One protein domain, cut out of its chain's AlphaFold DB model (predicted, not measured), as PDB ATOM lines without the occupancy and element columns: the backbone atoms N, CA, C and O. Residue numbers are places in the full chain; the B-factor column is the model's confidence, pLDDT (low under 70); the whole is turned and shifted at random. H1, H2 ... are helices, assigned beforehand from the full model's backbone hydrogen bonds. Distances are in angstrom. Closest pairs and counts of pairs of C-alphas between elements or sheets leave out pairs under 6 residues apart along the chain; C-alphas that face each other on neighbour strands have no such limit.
ATOM      1  N   ILE A  30     -31.410 -15.424  63.523       77.69
ATOM      2  CA  ILE A  30     -30.759 -16.558  64.195       77.69
ATOM      3  C   ILE A  30     -31.360 -17.904  63.766       77.69
ATOM      4  O   ILE A  30     -30.627 -18.849  63.481       77.69
ATOM      5  N   GLN A  31     -32.685 -17.993  63.678       80.75
ATOM      6  CA  GLN A  31     -33.379 -19.210  63.277       80.75
ATOM      7  C   GLN A  31     -33.160 -19.512  61.791       80.75
ATOM      8  O   GLN A  31     -32.842 -20.648  61.454       80.75
ATOM      9  N   VAL A  32     -33.179 -18.484  60.933       81.25
ATOM     10  CA  VAL A  32     -32.806 -18.605  59.510       81.25
ATOM     11  C   VAL A  32     -31.377 -19.135  59.357       81.25
ATOM     12  O   VAL A  32     -31.132 -20.055  58.584       81.25
ATOM     13  N   THR A  33     -30.416 -18.600  60.119       80.75
ATOM     14  CA  THR A  33     -29.017 -19.051  60.044       80.75
ATOM     15  C   THR A  33     -28.821 -20.464  60.580       80.75
ATOM     16  O   THR A  33     -28.008 -21.212  60.038       80.75
ATOM     17  N   ALA A  34     -29.567 -20.854  61.616       81.81
ATOM     18  CA  ALA A  34     -29.512 -22.201  62.170       81.81
ATOM     19  C   ALA A  34     -30.078 -23.230  61.182       81.81
ATOM     20  O   ALA A  34     -29.456 -24.264  60.956       81.81
ATOM     21  N   GLU A  35     -31.205 -22.918  60.544       79.38
ATOM     22  CA  GLU A  35     -31.811 -23.756  59.509       79.38
ATOM     23  C   GLU A  35     -30.909 -23.873  58.276       79.38
ATOM     24  O   GLU A  35     -30.659 -24.981  57.806       79.38
ATOM     25  N   HIS A  36     -30.326 -22.761  57.814       78.38
ATOM     26  CA  HIS A  36     -29.350 -22.775  56.726       78.38
ATOM     27  C   HIS A  36     -28.133 -23.642  57.073       78.38
ATOM     28  O   HIS A  36     -27.720 -24.486  56.283       78.38
ATOM     29  N   THR A  37     -27.576 -23.491  58.277       78.62
ATOM     30  CA  THR A  37     -26.421 -24.287  58.726       78.62
ATOM     31  C   THR A  37     -26.764 -25.775  58.822       78.62
ATOM     32  O   THR A  37     -25.970 -26.617  58.409       78.62
ATOM     33  N   ALA A  38     -27.957 -26.109  59.318       78.94
ATOM     34  CA  ALA A  38     -28.434 -27.484  59.388       78.94
ATOM     35  C   ALA A  38     -28.630 -28.092  57.991       78.94
ATOM     36  O   ALA A  38     -28.194 -29.213  57.756       78.94
ATOM     37  N   ALA A  39     -29.212 -27.342  57.053       71.25
ATOM     38  CA  ALA A  39     -29.406 -27.772  55.673       71.25
ATOM     39  C   ALA A  39     -28.082 -27.933  54.905       71.25
ATOM     40  O   ALA A  39     -27.951 -28.843  54.089       71.25
ATOM     41  N   VAL A  40     -27.075 -27.104  55.199       70.19
ATOM     42  CA  VAL A  40     -25.709 -27.290  54.689       70.19
ATOM     43  C   VAL A  40     -25.078 -28.559  55.263       70.19
ATOM     44  O   VAL A  40     -24.493 -29.350  54.528       70.19
ATOM     45  N   ALA A  41     -25.228 -28.800  56.567       71.81
ATOM     46  CA  ALA A  41     -24.664 -29.973  57.232       71.81
ATOM     47  C   ALA A  41     -25.308 -31.298  56.784       71.81
ATOM     48  O   ALA A  41     -24.630 -32.322  56.739       71.81
ATOM     49  N   THR A  42     -26.599 -31.290  56.435       73.50
ATOM     50  CA  THR A  42     -27.302 -32.458  55.881       73.50
ATOM     51  C   THR A  42     -27.058 -32.658  54.385       73.50
ATOM     52  O   THR A  42     -27.503 -33.662  53.835       73.50
ATOM     53  N   GLY A  43     -26.340 -31.739  53.729       62.81
ATOM     54  CA  GLY A  43     -26.072 -31.781  52.290       62.81
ATOM     55  C   GLY A  43     -27.258 -31.352  51.421       62.81
ATOM     56  O   GLY A  43     -27.208 -31.520  50.205       62.81
ATOM     57  N   ASN A  44     -28.310 -30.789  52.021       59.84
ATOM     58  CA  ASN A  44     -29.477 -30.272  51.305       59.84
ATOM     59  C   ASN A  44     -29.241 -28.867  50.714       59.84
ATOM     60  O   ASN A  44     -30.004 -28.446  49.847       59.84
ATOM     61  N   LEU A  45     -28.211 -28.142  51.167       56.59
ATOM     62  CA  LEU A  45     -27.784 -26.844  50.634       56.59
ATOM     63  C   LEU A  45     -26.254 -26.762  50.518       56.59
ATOM     64  O   LEU A  45     -25.520 -27.394  51.276       56.59
ATOM     65  N   PHE A  46     -25.762 -25.947  49.582       59.31
ATOM     66  CA  PHE A  46     -24.334 -25.640  49.470       59.31
ATOM     67  C   PHE A  46     -23.908 -24.631  50.543       59.31
ATOM     68  O   PHE A  46     -24.636 -23.690  50.850       59.31
ATOM     69  N   ALA A  47     -22.704 -24.805  51.093       57.34
ATOM     70  CA  ALA A  47     -22.150 -23.926  52.128       57.34
ATOM     71  C   ALA A  47     -21.828 -22.498  51.636       57.34
ATOM     72  O   ALA A  47     -21.629 -21.602  52.453       57.34
ATOM     73  N   SER A  48     -21.772 -22.278  50.320       56.72
ATOM     74  CA  SER A  48     -21.496 -20.986  49.691       56.72
ATOM     75  C   SER A  48     -22.397 -20.771  48.470       56.72
ATOM     76  O   SER A  48     -22.840 -21.730  47.840       56.72
ATOM     77  N   GLY A  49     -22.646 -19.504  48.110       54.97
ATOM     78  CA  GLY A  49     -23.429 -19.085  46.933       54.97
ATOM     79  C   GLY A  49     -22.800 -19.436  45.576       54.97
ATOM     80  O   GLY A  49     -23.146 -18.843  44.555       54.97
ATOM     81  N   GLU A  50     -21.865 -20.382  45.548       52.72
ATOM     82  CA  GLU A  50     -21.227 -20.868  44.337       52.72
ATOM     83  C   GLU A  50     -22.130 -21.907  43.669       52.72
ATOM     84  O   GLU A  50     -21.977 -23.118  43.815       52.72
ATOM     85  N   LEU A  51     -23.076 -21.404  42.880       54.00
ATOM     86  CA  LEU A  51     -24.008 -22.168  42.039       54.00
ATOM     87  C   LEU A  51     -23.332 -22.975  40.906       54.00
ATOM     88  O   LEU A  51     -24.012 -23.456  40.005       54.00
ATOM     89  N   TYR A  52     -22.009 -23.149  40.937       51.91
ATOM     90  CA  TYR A  52     -21.242 -23.844  39.897       51.91
ATOM     91  C   TYR A  52     -20.651 -25.183  40.342       51.91
ATOM     92  O   TYR A  52     -19.912 -25.807  39.582       51.91
ATOM     93  N   SER A  53     -20.982 -25.673  41.538       49.44
ATOM     94  CA  SER A  53     -20.505 -26.980  41.996       49.44
ATOM     95  C   SER A  53     -21.566 -28.061  41.801       49.44
ATOM     96  O   SER A  53     -22.200 -28.534  42.743       49.44
ATOM     97  N   GLY A  54     -21.751 -28.481  40.547       55.91
ATOM     98  CA  GLY A  54     -22.442 -29.727  40.209       55.91
ATOM     99  C   GLY A  54     -21.617 -30.930  40.668       55.91
ATOM    100  O   GLY A  54     -20.995 -31.607  39.858       55.91
ATOM    101  N   THR A  55     -21.547 -31.166  41.977       52.47
ATOM    102  CA  THR A  55     -20.843 -32.324  42.557       52.47
ATOM    103  C   THR A  55     -21.773 -33.495  42.852       52.47
ATOM    104  O   THR A  55     -21.298 -34.577  43.188       52.47
ATOM    105  N   HIS A  56     -23.080 -33.332  42.636       52.31
ATOM    106  CA  HIS A  56     -24.003 -34.450  42.528       52.31
ATOM    107  C   HIS A  56     -24.368 -34.647  41.054       52.31
ATOM    108  O   HIS A  56     -25.196 -33.940  40.488       52.31
ATOM    109  N   PHE A  57     -23.739 -35.623  40.405       56.94
ATOM    110  CA  PHE A  57     -24.368 -36.210  39.231       56.94
ATOM    111  C   PHE A  57     -25.399 -37.200  39.761       56.94
ATOM    112  O   PHE A  57     -25.033 -38.227  40.328       56.94
ATOM    113  N   GLU A  58     -26.686 -36.897  39.585       62.72
ATOM    114  CA  GLU A  58     -27.778 -37.827  39.910       62.72
ATOM    115  C   GLU A  58     -27.644 -39.145  39.116       62.72
ATOM    116  O   GLU A  58     -28.209 -40.175  39.473       62.72
ATOM    117  N   THR A  59     -26.832 -39.139  38.052       69.62
ATOM    118  CA  THR A  59     -26.573 -40.289  37.188       69.62
ATOM    119  C   THR A  59     -25.077 -40.547  37.017       69.62
ATOM    120  O   THR A  59     -24.317 -39.679  36.587       69.62
ATOM    121  N   VAL A  60     -24.651 -41.783  37.285       77.06
ATOM    122  CA  VAL A  60     -23.293 -42.253  36.985       77.06
ATOM    123  C   VAL A  60     -23.256 -42.778  35.550       77.06
ATOM    124  O   VAL A  60     -24.084 -43.602  35.160       77.06
ATOM    125  N   SER A  61     -22.294 -42.318  34.748       81.62
ATOM    126  CA  SER A  61     -22.108 -42.834  33.388       81.62
ATOM    127  C   SER A  61     -21.655 -44.295  33.412       81.62
ATOM    128  O   SER A  61     -20.711 -44.649  34.115       81.62
ATOM    129  N   THR A  62     -22.279 -45.133  32.586       92.56
ATOM    130  CA  THR A  62     -21.871 -46.529  32.353       92.56
ATOM    131  C   THR A  62     -20.788 -46.668  31.278       92.56
ATOM    132  O   THR A  62     -20.310 -47.773  31.024       92.56
ATOM    133  N   ARG A  63     -20.394 -45.566  30.624       91.81
ATOM    134  CA  ARG A  63     -19.406 -45.563  29.536       91.81
ATOM    135  C   ARG A  63     -17.979 -45.512  30.059       91.81
ATOM    136  O   ARG A  63     -17.667 -44.787  31.005       91.81
ATOM    137  N   THR A  64     -17.079 -46.198  29.365       95.31
ATOM    138  CA  THR A  64     -15.643 -46.072  29.618       95.31
ATOM    139  C   THR A  64     -15.119 -44.717  29.144       95.31
ATOM    140  O   THR A  64     -15.698 -44.053  28.279       95.31
ATOM    141  N   ARG A  65     -13.965 -44.302  29.674       94.25
ATOM    142  CA  ARG A  65     -13.304 -43.055  29.256       94.25
ATOM    143  C   ARG A  65     -12.972 -43.040  27.765       94.25
ATOM    144  O   ARG A  65     -13.079 -41.988  27.139       94.25
ATOM    145  N   ASP A  66     -12.606 -44.184  27.200       96.00
ATOM    146  CA  ASP A  66     -12.266 -44.288  25.781       96.00
ATOM    147  C   ASP A  66     -13.499 -44.172  24.886       96.00
ATOM    148  O   ASP A  66     -13.444 -43.488  23.864       96.00
ATOM    149  N   GLN A  67     -14.632 -44.745  25.305       95.00
ATOM    150  CA  GLN A  67     -15.914 -44.579  24.615       95.00
ATOM    151  C   GLN A  67     -16.347 -43.113  24.599       95.00
ATOM    152  O   GLN A  67     -16.642 -42.573  23.537       95.00
ATOM    153  N   VAL A  68     -16.287 -42.435  25.748       95.12
ATOM    154  CA  VAL A  68     -16.629 -41.006  25.843       95.12
ATOM    155  C   VAL A  68     -15.733 -40.157  24.935       95.12
ATOM    156  O   VAL A  68     -16.215 -39.276  24.232       95.12
ATOM    157  N   ARG A  69     -14.426 -40.438  24.892       94.94
ATOM    158  CA  ARG A  69     -13.487 -39.734  24.001       94.94
ATOM    159  C   ARG A  69     -13.778 -39.985  22.524       94.94
ATOM    160  O   ARG A  69     -13.597 -39.083  21.708       94.94
ATOM    161  N   ALA A  70     -14.182 -41.203  22.170       95.94
ATOM    162  CA  ALA A  70     -14.551 -41.538  20.803       95.94
ATOM    163  C   ALA A  70     -15.823 -40.795  20.369       95.94
ATOM    164  O   ALA A  70     -15.815 -40.167  19.313       95.94
ATOM    165  N   GLU A  71     -16.862 -40.801  21.206       95.06
ATOM    166  CA  GLU A  71     -18.118 -40.080  20.963       95.06
ATOM    167  C   GLU A  71     -17.887 -38.570  20.841       95.06
ATOM    168  O   GLU A  71     -18.326 -37.952  19.873       95.06
ATOM    169  N   LEU A  72     -17.112 -37.991  21.764       93.44
ATOM    170  CA  LEU A  72     -16.772 -36.570  21.750       93.44
ATOM    171  C   LEU A  72     -16.064 -36.164  20.450       93.44
ATOM    172  O   LEU A  72     -16.409 -35.144  19.858       93.44
ATOM    173  N   ARG A  73     -15.123 -36.980  19.959       94.88
ATOM    174  CA  ARG A  73     -14.434 -36.706  18.689       94.88
ATOM    175  C   ARG A  73     -15.401 -36.705  17.505       94.88
ATOM    176  O   ARG A  73     -15.285 -35.846  16.636       94.88
ATOM    177  N   VAL A  74     -16.331 -37.657  17.459       96.31
ATOM    178  CA  VAL A  74     -17.328 -37.741  16.380       96.31
ATOM    179  C   VAL A  74     -18.242 -36.516  16.395       96.31
ATOM    180  O   VAL A  74     -18.448 -35.910  15.347       96.31
ATOM    181  N   ALA A  75     -18.731 -36.112  17.568       93.75
ATOM    182  CA  ALA A  75     -19.579 -34.928  17.713       93.75
ATOM    183  C   ALA A  75     -18.855 -33.642  17.269       93.75
ATOM    184  O   ALA A  75     -19.415 -32.829  16.535       93.75
ATOM    185  N   GLN A  76     -17.576 -33.495  17.626       92.81
ATOM    186  CA  GLN A  76     -16.748 -32.370  17.181       92.81
ATOM    187  C   GLN A  76     -16.522 -32.372  15.663       92.81
ATOM    188  O   GLN A  76     -16.635 -31.331  15.024       92.81
ATOM    189  N   GLN A  77     -16.252 -33.534  15.058       92.75
ATOM    190  CA  GLN A  77     -16.086 -33.656  13.602       92.75
ATOM    191  C   GLN A  77     -17.363 -33.318  12.828       92.75
ATOM    192  O   GLN A  77     -17.287 -32.815  11.710       92.75
ATOM    193  N   ARG A  78     -18.532 -33.583  13.419       94.75
ATOM    194  CA  ARG A  78     -19.837 -33.213  12.858       94.75
ATOM    195  C   ARG A  78     -20.207 -31.748  13.093       94.75
ATOM    196  O   ARG A  78     -21.197 -31.291  12.536       94.75
ATOM    197  N   GLY A  79     -19.436 -31.026  13.906       88.31
ATOM    198  CA  GLY A  79     -19.741 -29.652  14.303       88.31
ATOM    199  C   GLY A  79     -20.898 -29.536  15.300       88.31
ATOM    200  O   GLY A  79     -21.423 -28.445  15.485       88.31
ATOM    201  N   GLU A  80     -21.302 -30.635  15.945       90.12
ATOM    202  CA  GLU A  80     -22.365 -30.644  16.963       90.12
ATOM    203  C   GLU A  80     -21.889 -30.016  18.283       90.12
ATOM    204  O   GLU A  80     -22.690 -29.490  19.052       90.12
ATOM    205  N   LEU A  81     -20.580 -30.069  18.545       86.12
ATOM    206  CA  LEU A  81     -19.944 -29.499  19.729       86.12
ATOM    207  C   LEU A  81     -18.766 -28.614  19.327       86.12
ATOM    208  O   LEU A  81     -17.878 -29.042  18.585       86.12
ATOM    209  N   ALA A  82     -18.734 -27.400  19.875       80.62
ATOM    210  CA  ALA A  82     -17.581 -26.518  19.771       80.62
ATOM    211  C   ALA A  82     -16.391 -27.071  20.576       80.62
ATOM    212  O   ALA A  82     -16.550 -27.782  21.572       80.62
ATOM    213  N   VAL A  83     -15.178 -26.739  20.137       81.44
ATOM    214  CA  VAL A  83     -13.940 -27.060  20.854       81.44
ATOM    215  C   VAL A  83     -13.528 -25.846  21.683       81.44
ATOM    216  O   VAL A  83     -13.358 -24.764  21.128       81.44
ATOM    217  N   GLY A  84     -13.311 -26.040  22.985       80.62
ATOM    218  CA  GLY A  84     -12.857 -24.993  23.906       80.62
ATOM    219  C   GLY A  84     -13.955 -24.480  24.839       80.62
ATOM    220  O   GLY A  84     -15.020 -25.083  24.949       80.62
ATOM    221  N   GLU A  85     -13.665 -23.379  25.531       72.81
ATOM    222  CA  GLU A  85     -14.586 -22.751  26.480       72.81
ATOM    223  C   GLU A  85     -15.726 -22.035  25.743       72.81
ATOM    224  O   GLU A  85     -15.502 -21.232  24.833       72.81
ATOM    225  N   HIS A  86     -16.960 -22.305  26.161       64.94
ATOM    226  CA  HIS A  86     -18.155 -21.583  25.731       64.94
ATOM    227  C   HIS A  86     -18.904 -21.126  26.981       64.94
ATOM    228  O   HIS A  86     -19.887 -21.724  27.414       64.94
ATOM    229  N   TYR A  87     -18.369 -20.085  27.615       54.06
ATOM    230  CA  TYR A  87     -19.064 -19.377  28.686       54.06
ATOM    231  C   TYR A  87     -20.128 -18.489  28.043       54.06
ATOM    232  O   TYR A  87     -19.812 -17.938  26.988       54.06
ATOM    233  N   PRO A  88     -21.357 -18.405  28.596       58.22
ATOM    234  CA  PRO A  88     -22.568 -17.980  27.899       58.22
ATOM    235  C   PRO A  88     -22.281 -16.939  26.827       58.22
ATOM    236  O   PRO A  88     -22.081 -15.759  27.104       58.22
ATOM    237  N   PHE A  89     -22.217 -17.428  25.591       49.94
ATOM    238  CA  PHE A  89     -22.109 -16.587  24.423       49.94
ATOM    239  C   PHE A  89     -23.516 -16.069  24.161       49.94
ATOM    240  O   PHE A  89     -24.304 -16.677  23.438       49.94
ATOM    241  N   VAL A  90     -23.862 -14.963  24.813       57.66
ATOM    242  CA  VAL A  90     -24.799 -14.035  24.194       57.66
ATOM    243  C   VAL A  90     -24.072 -13.542  22.951       57.66
ATOM    244  O   VAL A  90     -23.019 -12.916  23.054       57.66
ATOM    245  N   MET A  91     -24.578 -13.898  21.768       51.47
ATOM    246  CA  MET A  91     -24.292 -13.084  20.594       51.47
ATOM    247  C   MET A  91     -24.804 -11.694  20.943       51.47
ATOM    248  O   MET A  91     -26.006 -11.459  20.879       51.47
ATOM    249  N   ASP A  92     -23.917 -10.801  21.370       53.75
ATOM    250  CA  ASP A  92     -24.228  -9.386  21.308       53.75
ATOM    251  C   ASP A  92     -24.441  -9.086  19.822       53.75
ATOM    252  O   ASP A  92     -23.538  -9.253  18.993       53.75
ATOM    253  N   ASP A  93     -25.686  -8.759  19.477       53.12
ATOM    254  CA  ASP A  93     -26.094  -8.348  18.143       53.12
ATOM    255  C   ASP A  93     -25.209  -7.185  17.686       53.12
ATOM    256  O   ASP A  93     -25.424  -6.039  18.069       53.12
ATOM    257  N   ALA A  94     -24.222  -7.505  16.846       58.25
ATOM    258  CA  ALA A  94     -23.205  -6.603  16.317       58.25
ATOM    259  C   ALA A  94     -22.338  -5.903  17.392       58.25
ATOM    260  O   ALA A  94     -22.799  -5.534  18.471       58.25
ATOM    261  N   PRO A  95     -21.057  -5.609  17.104       56.94
ATOM    262  CA  PRO A  95     -20.350  -4.591  17.861       56.94
ATOM    263  C   PRO A  95     -21.043  -3.253  17.570       56.94
ATOM    264  O   PRO A  95     -20.704  -2.551  16.616       56.94
ATOM    265  N   GLY A  96     -22.055  -2.906  18.367       63.69
ATOM    266  CA  GLY A  96     -22.537  -1.537  18.449       63.69
ATOM    267  C   GLY A  96     -21.340  -0.622  18.706       63.69
ATOM    268  O   GLY A  96     -20.345  -1.043  19.303       63.69
ATOM    269  N   GLN A  97     -21.392   0.625  18.232       73.56
ATOM    270  CA  GLN A  97     -20.357   1.591  18.590       73.56
ATOM    271  C   GLN A  97     -20.361   1.760  20.113       73.56
ATOM    272  O   GLN A  97     -21.234   2.416  20.678       73.56
ATOM    273  N   GLY A  98     -19.421   1.093  20.783       78.88
ATOM    274  CA  GLY A  98     -19.239   1.209  22.219       78.88
ATOM    275  C   GLY A  98     -18.904   2.651  22.584       78.88
ATOM    276  O   GLY A  98     -18.274   3.372  21.808       78.88
ATOM    277  N   LYS A  99     -19.311   3.072  23.781       86.31
ATOM    278  CA  LYS A  99     -18.957   4.392  24.307       86.31
ATOM    279  C   LYS A  99     -17.442   4.497  24.468       86.31
ATOM    280  O   LYS A  99     -16.778   3.586  24.969       86.31
ATOM    281  N   THR A 100     -16.893   5.639  24.088       92.88
ATOM    282  CA  THR A 100     -15.529   6.021  24.429       92.88
ATOM    283  C   THR A 100     -15.377   6.113  25.948       92.88
ATOM    284  O   THR A 100     -16.323   6.374  26.694       92.88
ATOM    285  N   ARG A 101     -14.143   5.961  26.437       90.12
ATOM    286  CA  ARG A 101     -13.833   6.121  27.865       90.12
ATOM    287  C   ARG A 101     -14.291   7.480  28.417       90.12
ATOM    288  O   ARG A 101     -14.709   7.546  29.569       90.12
ATOM    289  N   ALA A 102     -14.216   8.536  27.607       94.25
ATOM    290  CA  ALA A 102     -14.641   9.878  27.993       94.25
ATOM    291  C   ALA A 102     -16.159   9.952  28.228       94.25
ATOM    292  O   ALA A 102     -16.597  10.511  29.230       94.25
ATOM    293  N   GLU A 103     -16.954   9.331  27.357       94.12
ATOM    294  CA  GLU A 103     -18.414   9.273  27.503       94.12
ATOM    295  C   GLU A 103     -18.826   8.490  28.752       94.12
ATOM    296  O   GLU A 103     -19.673   8.950  29.515       94.12
ATOM    297  N   VAL A 104     -18.170   7.357  29.025       95.06
ATOM    298  CA  VAL A 104     -18.428   6.567  30.242       95.06
ATOM    299  C   VAL A 104     -18.099   7.365  31.509       95.06
ATOM    300  O   VAL A 104     -18.842   7.318  32.488       95.06
ATOM    301  N   GLN A 105     -17.004   8.130  31.508       94.75
ATOM    302  CA  GLN A 105     -16.638   8.975  32.648       94.75
ATOM    303  C   GLN A 105     -17.635  10.114  32.874       94.75
ATOM    304  O   GLN A 105     -17.978  10.396  34.023       94.75
ATOM    305  N   ALA A 106     -18.111  10.748  31.799       95.56
ATOM    306  CA  ALA A 106     -19.116  11.802  31.884       95.56
ATOM    307  C   ALA A 106     -20.440  11.272  32.457       95.56
ATOM    308  O   ALA A 106     -21.016  11.889  33.353       95.56
ATOM    309  N   GLU A 107     -20.883  10.098  32.004       94.19
ATOM    310  CA  GLU A 107     -22.079   9.433  32.523       94.19
ATOM    311  C   GLU A 107     -21.935   9.060  33.999       94.19
ATOM    312  O   GLU A 107     -22.824   9.346  34.798       94.19
ATOM    313  N   LEU A 108     -20.791   8.492  34.388       92.44
ATOM    314  CA  LEU A 108     -20.529   8.135  35.778       92.44
ATOM    315  C   LEU A 108     -20.518   9.369  36.693       92.44
ATOM    316  O   LEU A 108     -21.029   9.315  37.812       92.44
ATOM    317  N   ALA A 109     -19.953  10.487  36.230       92.38
ATOM    318  CA  ALA A 109     -19.969  11.745  36.971       92.38
ATOM    319  C   ALA A 109     -21.397  12.294  37.127       92.38
ATOM    320  O   ALA A 109     -21.785  12.673  38.233       92.38
ATOM    321  N   ALA A 110     -22.194  12.280  36.053       93.38
ATOM    322  CA  ALA A 110     -23.596  12.688  36.092       93.38
ATOM    323  C   ALA A 110     -24.424  11.797  37.031       93.38
ATOM    324  O   ALA A 110     -25.200  12.303  37.840       93.38
ATOM    325  N   TYR A 111     -24.208  10.479  36.985       92.19
ATOM    326  CA  TYR A 111     -24.878   9.524  37.861       92.19
ATOM    327  C   TYR A 111     -24.566   9.788  39.333       92.19
ATOM    328  O   TYR A 111     -25.479   9.813  40.150       92.19
ATOM    329  N   ARG A 112     -23.298  10.034  39.682       89.31
ATOM    330  CA  ARG A 112     -22.882  10.332  41.063       89.31
ATOM    331  C   ARG A 112     -23.445  11.651  41.582       89.31
ATOM    332  O   ARG A 112     -23.785  11.737  42.754       89.31
ATOM    333  N   LEU A 113     -23.565  12.662  40.719       89.31
ATOM    334  CA  LEU A 113     -24.206  13.927  41.082       89.31
ATOM    335  C   LEU A 113     -25.706  13.740  41.356       89.31
ATOM    336  O   LEU A 113     -26.239  14.337  42.286       89.31
ATOM    337  N   ALA A 114     -26.373  12.909  40.553       90.38
ATOM    338  CA  ALA A 114     -27.792  12.604  40.709       90.38
ATOM    339  C   ALA A 114     -28.082  11.615  41.854       90.38
ATOM    340  O   ALA A 114     -29.187  11.620  42.388       90.38
ATOM    341  N   ASN A 115     -27.107  10.783  42.232       87.69
ATOM    342  CA  ASN A 115     -27.252   9.711  43.216       87.69
ATOM    343  C   ASN A 115     -26.134   9.779  44.281       87.69
ATOM    344  O   ASN A 115     -25.260   8.906  44.312       87.69
TER     345      ASN A 115
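This is residues 30 to 115 of the 122 residues of the protein "DUF4148 domain-containing protein" of Massilia lutea (UniProt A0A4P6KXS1). Three short helices are strung far apart on a flat, open curve of chain: H3 makes one end, H2 lies at the far bend, and H1 makes the other end, with a long link between each helix and the next and no packed core. No helix touches another. The printed part has 86 residues with three named helices, in the order H1, H2, H3, and no named strand. The class is all helix, though the helices hold 39 of the 86 residues. The whole is extended, with a radius of gyration of the C-alphas of 23.5 A and spans of 61 by 53 by 15 A.

Begin with the longest helix, H3, residues 101 to 114: find C-alpha 101 at (-13.833, 6.121, 27.865), from where it runs 20.0 A to C-alpha 114 at (-27.792, 12.604, 40.709). Before it along the chain, H2 holds residues 65 to 77 and is 18.5 A long. H1, residues 30 to 41, begins at C-alpha 30, at (-30.759, -16.558, 64.195), and is 16.3 A long.

H3 is apart from H2 and from H1, and H1 and H2 are apart too: look for C-alphas of two different helices within 8 A and you will find none. Residues 84 to 115, of which 101 to 114 belong to H3, stand free. Residues 49 to 71, of which 65 to 71 belong to H2, stand free as well. In H1, H2 and H3 every O i to N i+4 pair is within hydrogen-bond range.

The two C-alphas farthest apart, those of Thr 64 and Leu 113, are 61.7 A from each other. The printed part has no cut. Both links, residues 42 to 64 and residues 78 to 100, are long. The mean pLDDT of the printed part is 77.4, and residues 43 to 59 and 86 to 96 are under 70.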